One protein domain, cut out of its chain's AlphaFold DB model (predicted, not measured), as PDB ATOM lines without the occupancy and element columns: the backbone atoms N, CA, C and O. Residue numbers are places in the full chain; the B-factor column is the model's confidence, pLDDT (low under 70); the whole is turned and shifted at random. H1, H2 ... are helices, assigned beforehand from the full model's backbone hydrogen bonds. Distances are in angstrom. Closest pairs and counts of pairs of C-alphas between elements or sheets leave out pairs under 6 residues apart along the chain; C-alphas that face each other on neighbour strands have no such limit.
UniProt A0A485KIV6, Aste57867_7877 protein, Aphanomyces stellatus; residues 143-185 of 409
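This is residues 143 to 185 of the 409 residues of the protein "Aste57867_7877 protein" of Aphanomyces stellatus (UniProt A0A485KIV6). Three short helices make a triangle: H2 and H3 form a V with its corner at Ser 167, and H1 lies across the open end of the V. The printed part has 43 residues, with named helices H1, H2, H3 in that order and no named strand: all helix. It is compact, with a radius of gyration of the C-alphas of 9.9 A and spans of 28 by 20 by 17 A.

H1, residues 145 to 152, begins at C-alpha 145 (91.873, 77.470, 90.325) and is 10.4 A long. H2, residues 157 to 166, is 14.9 A long. H3, residues 168 to 177, is 14.2 A long and ends at C-alpha 177 (96.821, 81.848, 94.592).

H1 and H2 are close but not clearly touching, the closest C-alphas being Phe 152 and Val 160, 6.6 A. So are H1 and H3, about perpendicular at 87 degrees, with the C-alphas of Asp 145 and Leu 177 closest, 7.9 A. H2 and H3 touch only at the corner, with the C-alphas of Ser 164 and Arg 171 closest, 4.2 A; they run opposite ways at a tilt of 35.4 degrees, only just steep. Every O i to N i+4 pair is within hydrogen-bond range in H1 and H3, and 5 of 6 in H2.

The C-alphas of Tyr 154 and Val 184 are farthest apart, 28.0 A. The printed part has no cut, and both links are tight. Residues 181 to 185 have pLDDT under 70.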
ATOM      1  N   LEU A 143      92.341  76.662  83.053       77.62
ATOM      2  CA  LEU A 143      91.844  75.709  84.049       77.62
ATOM      3  C   LEU A 143      91.300  76.441  85.283       77.62
ATOM      4  O   LEU A 143      91.870  77.465  85.656       77.62
ATOM      5  N   PRO A 144      90.243  75.942  85.945       81.25
ATOM      6  CA  PRO A 144      89.775  76.442  87.240       81.25
ATOM      7  C   PRO A 144      90.855  76.380  88.335       81.25
ATOM      8  O   PRO A 144      91.649  75.440  88.368       81.25
ATOM      9  N   ASP A 145      90.841  77.334  89.274       79.69
ATOM     10  CA  ASP A 145      91.873  77.470  90.325       79.69
ATOM     11  C   ASP A 145      92.040  76.209  91.186       79.69
ATOM     12  O   ASP A 145      93.160  75.836  91.524       79.69
ATOM     13  N   LYS A 146      90.942  75.497  91.476       79.69
ATOM     14  CA  LYS A 146      90.975  74.233  92.233       79.69
ATOM     15  C   LYS A 146      91.766  73.133  91.521       79.69
ATOM     16  O   LYS A 146      92.487  72.381  92.166       79.69
ATOM     17  N   ILE A 147      91.640  73.047  90.198       78.44
ATOM     18  CA  ILE A 147      92.359  72.053  89.388       78.44
ATOM     19  C   ILE A 147      93.828  72.467  89.257       78.44
ATOM     20  O   ILE A 147      94.714  71.624  89.326       78.44
ATOM     21  N   LEU A 148      94.091  73.771  89.141       81.50
ATOM     22  CA  LEU A 148      95.446  74.314  89.090       81.50
ATOM     23  C   LEU A 148      96.228  74.037  90.389       81.50
ATOM     24  O   LEU A 148      97.370  73.593  90.323       81.50
ATOM     25  N   LEU A 149      95.601  74.218  91.560       82.00
ATOM     26  CA  LEU A 149      96.199  73.869  92.855       82.00
ATOM     27  C   LEU A 149      96.470  72.367  92.989       82.00
ATOM     28  O   LEU A 149      97.517  71.984  93.501       82.00
ATOM     29  N   ALA A 150      95.547  71.523  92.517       79.44
ATOM     30  CA  ALA A 150      95.728  70.075  92.543       79.44
ATOM     31  C   ALA A 150      96.926  69.641  91.685       79.44
ATOM     32  O   ALA A 150      97.680  68.767  92.091       79.44
ATOM     33  N   VAL A 151      97.149  70.286  90.536       77.81
ATOM     34  CA  VAL A 151      98.348  70.064  89.713       77.81
ATOM     35  C   VAL A 151      99.608  70.566  90.430       77.81
ATOM     36  O   VAL A 151     100.627  69.878  90.421       77.81
ATOM     37  N   PHE A 152      99.543  71.718  91.105       82.62
ATOM     38  CA  PHE A 152     100.680  72.247  91.863       82.62
ATOM     39  C   PHE A 152     101.066  71.403  93.078       82.62
ATOM     40  O   PHE A 152     102.245  71.344  93.403       82.62
ATOM     41  N   ALA A 153     100.127  70.672  93.681       80.62
ATOM     42  CA  ALA A 153     100.425  69.744  94.772       80.62
ATOM     43  C   ALA A 153     101.394  68.612  94.369       80.62
ATOM     44  O   ALA A 153     102.087  68.073  95.227       80.62
ATOM     45  N   TYR A 154     101.470  68.272  93.077       77.06
ATOM     46  CA  TYR A 154     102.358  67.230  92.543       77.06
ATOM     47  C   TYR A 154     103.596  67.784  91.817       77.06
ATOM     48  O   TYR A 154     104.298  67.028  91.150       77.06
ATOM     49  N   THR A 155     103.876  69.088  91.913       80.00
ATOM     50  CA  THR A 155     105.033  69.721  91.250       80.00
ATOM     51  C   THR A 155     105.888  70.486  92.254       80.00
ATOM     52  O   THR A 155     105.391  70.964  93.272       80.00
ATOM     53  N   SER A 156     107.198  70.576  92.002       81.19
ATOM     54  CA  SER A 156     108.095  71.287  92.914       81.19
ATOM     55  C   SER A 156     107.885  72.802  92.819       81.19
ATOM     56  O   SER A 156     107.477  73.325  91.779       81.19
ATOM     57  N   ALA A 157     108.215  73.541  93.884       77.62
ATOM     58  CA  ALA A 157     108.103  75.003  93.900       77.62
ATOM     59  C   ALA A 157     108.852  75.673  92.727       77.62
ATOM     60  O   ALA A 157     108.365  76.650  92.156       77.62
ATOM     61  N   MET A 158     109.995  75.115  92.312       77.19
ATOM     62  CA  MET A 158     110.766  75.628  91.174       77.19
ATOM     63  C   MET A 158     110.076  75.384  89.832       77.19
ATOM     64  O   MET A 158     110.151  76.235  88.940       77.19
ATOM     65  N   ASP A 159     109.344  74.281  89.696       80.75
ATOM     66  CA  ASP A 159     108.571  73.987  88.491       80.75
ATOM     67  C   ASP A 159     107.365  74.920  88.382       80.75
ATOM     68  O   ASP A 159     107.125  75.491  87.319       80.75
ATOM     69  N   VAL A 160     106.664  75.183  89.492       81.69
ATOM     70  CA  VAL A 160     105.540  76.138  89.538       81.69
ATOM     71  C   VAL A 160     105.996  77.546  89.144       81.69
ATOM     72  O   VAL A 160     105.336  78.218  88.343       81.69
ATOM     73  N   VAL A 161     107.160  77.988  89.635       78.81
ATOM     74  CA  VAL A 161     107.761  79.276  89.254       78.81
ATOM     75  C   VAL A 161     108.151  79.283  87.777       78.81
ATOM     76  O   VAL A 161     107.851  80.252  87.078       78.81
ATOM     77  N   SER A 162     108.738  78.204  87.264       79.12
ATOM     78  CA  SER A 162     109.103  78.081  85.846       79.12
ATOM     79  C   SER A 162     107.869  78.111  84.933       79.12
ATOM     80  O   SER A 162     107.833  78.853  83.949       79.12
ATOM     81  N   MET A 163     106.791  77.419  85.307       76.88
ATOM     82  CA  MET A 163     105.500  77.441  84.609       76.88
ATOM     83  C   MET A 163     104.858  78.833  84.644       76.88
ATOM     84  O   MET A 163     104.321  79.301  83.637       76.88
ATOM     85  N   SER A 164     104.980  79.549  85.766       80.31
ATOM     86  CA  SER A 164     104.552  80.949  85.893       80.31
ATOM     87  C   SER A 164     105.280  81.867  84.906       80.31
ATOM     88  O   SER A 164     104.737  82.875  84.445       80.31
ATOM     89  N   GLN A 165     106.515  81.531  84.526       78.38
ATOM     90  CA  GLN A 165     107.280  82.363  83.611       78.38
ATOM     91  C   GLN A 165     106.791  82.249  82.165       78.38
ATOM     92  O   GLN A 165     106.910  83.229  81.425       78.38
ATOM     93  N   MET A 166     106.145  81.132  81.810       74.88
ATOM     94  CA  MET A 166     105.647  80.843  80.462       74.88
ATOM     95  C   MET A 166     104.451  81.710  80.043       74.88
ATOM     96  O   MET A 166     104.222  81.904  78.851       74.88
ATOM     97  N   SER A 167     103.677  82.248  80.993       76.19
ATOM     98  CA  SER A 167     102.524  83.099  80.686       76.19
ATOM     99  C   SER A 167     102.298  84.173  81.745       76.19
ATOM    100  O   SER A 167     102.174  83.879  82.930       76.19
ATOM    101  N   LYS A 168     102.162  85.435  81.315       78.38
ATOM    102  CA  LYS A 168     101.903  86.576  82.213       78.38
ATOM    103  C   LYS A 168     100.581  86.430  82.980       78.38
ATOM    104  O   LYS A 168     100.502  86.842  84.138       78.38
ATOM    105  N   THR A 169      99.559  85.835  82.359       79.44
ATOM    106  CA  THR A 169      98.261  85.585  83.005       79.44
ATOM    107  C   THR A 169      98.370  84.490  84.058       79.44
ATOM    108  O   THR A 169      97.904  84.686  85.176       79.44
ATOM    109  N   LEU A 170      99.066  83.389  83.753       80.56
ATOM    110  CA  LEU A 170      99.330  82.318  84.716       80.56
ATOM    111  C   LEU A 170     100.212  82.809  85.875       80.56
ATOM    112  O   LEU A 170      99.908  82.515  87.022       80.56
ATOM    113  N   ARG A 171     101.233  83.634  85.599       81.88
ATOM    114  CA  ARG A 171     102.087  84.263  86.620       81.88
ATOM    115  C   ARG A 171     101.292  85.062  87.631       81.88
ATOM    116  O   ARG A 171     101.427  84.866  88.830       81.88
ATOM    117  N   THR A 172     100.444  85.951  87.127       80.56
ATOM    118  CA  THR A 172      99.622  86.821  87.970       80.56
ATOM    119  C   THR A 172      98.659  85.990  88.813       80.56
ATOM    120  O   THR A 172      98.481  86.263  89.990       80.56
ATOM    121  N   ARG A 173      98.098  84.930  88.229       82.88
ATOM    122  CA  ARG A 173      97.161  84.025  88.890       82.88
ATOM    123  C   ARG A 173      97.830  83.146  89.956       82.88
ATOM    124  O   ARG A 173      97.289  83.026  91.042       82.88
ATOM    125  N   ILE A 174      99.032  82.623  89.700       81.62
ATOM    126  CA  ILE A 174      99.871  81.921  90.693       81.62
ATOM    127  C   ILE A 174     100.248  82.871  91.832       81.62
ATOM    128  O   ILE A 174     100.109  82.516  92.994       81.62
ATOM    129  N   HIS A 175     100.655  84.105  91.518       82.56
ATOM    130  CA  HIS A 175     100.963  85.099  92.548       82.56
ATOM    131  C   HIS A 175      99.739  85.424  93.420       82.56
ATOM    132  O   HIS A 175      99.907  85.648  94.612       82.56
ATOM    133  N   ILE A 176      98.526  85.414  92.855       82.00
ATOM    134  CA  ILE A 176      97.274  85.570  93.612       82.00
ATOM    135  C   ILE A 176      96.974  84.322  94.460       82.00
ATOM    136  O   ILE A 176      96.642  84.454  95.633       82.00
ATOM    137  N   LEU A 177      97.119  83.114  93.903       81.06
ATOM    138  CA  LEU A 177      96.821  81.848  94.592       81.06
ATOM    139  C   LEU A 177      97.768  81.548  95.762       81.06
ATOM    140  O   LEU A 177      97.340  80.946  96.742       81.06
ATOM    141  N   PHE A 178      99.028  81.980  95.670       79.25
ATOM    142  CA  PHE A 178     100.042  81.817  96.719       79.25
ATOM    143  C   PHE A 178     100.281  83.098  97.538       79.25
ATOM    144  O   PHE A 178     101.259  83.180  98.274       79.25
ATOM    145  N   GLY A 179      99.419  84.114  97.406       73.06
ATOM    146  CA  GLY A 179      99.449  85.318  98.249       73.06
ATOM    147  C   GLY A 179     100.624  86.278  98.014       73.06
ATOM    148  O   GLY A 179     100.793  87.227  98.768       73.06
ATOM    149  N   VAL A 180     101.420  86.080  96.958       74.81
ATOM    150  CA  VAL A 180     102.550  86.952  96.572       74.81
ATOM    151  C   VAL A 180     102.066  88.290  95.989       74.81
ATOM    152  O   VAL A 180     102.802  89.274  95.958       74.81
ATOM    153  N   LYS A 181     100.825  88.346  95.493       63.69
ATOM    154  CA  LYS A 181     100.190  89.575  95.011       63.69
ATOM    155  C   LYS A 181      98.726  89.590  95.430       63.69
ATOM    156  O   LYS A 181      97.995  88.655  95.118       63.69
ATOM    157  N   GLU A 182      98.293  90.652  96.104       54.50
ATOM    158  CA  GLU A 182      96.901  90.788  96.534       54.50
ATOM    159  C   GLU A 182      95.939  90.799  95.342       54.50
ATOM    160  O   GLU A 182      96.182  91.411  94.293       54.50
ATOM    161  N   ASN A 183      94.823  90.094  95.512       48.75
ATOM    162  CA  ASN A 183      93.773  90.001  94.516       48.75
ATOM    163  C   ASN A 183      93.028  91.344  94.452       48.75
ATOM    164  O   ASN A 183      92.083  91.584  95.200       48.75
ATOM    165  N   VAL A 184      93.443  92.234  93.548       50.69
ATOM    166  CA  VAL A 184      92.844  93.578  93.395       50.69
ATOM    167  C   VAL A 184      91.353  93.507  93.008       50.69
ATOM    168  O   VAL A 184      90.609  94.461  93.217       50.69
ATOM    169  N   ALA A 185      90.873  92.354  92.526       47.31
ATOM    170  CA  ALA A 185      89.452  92.103  92.286       47.31
ATOM    171  C   ALA A 185      88.606  92.022  93.576       47.31
ATOM    172  O   ALA A 185      87.404  92.252  93.511       47.31
TER     173      ALA A 185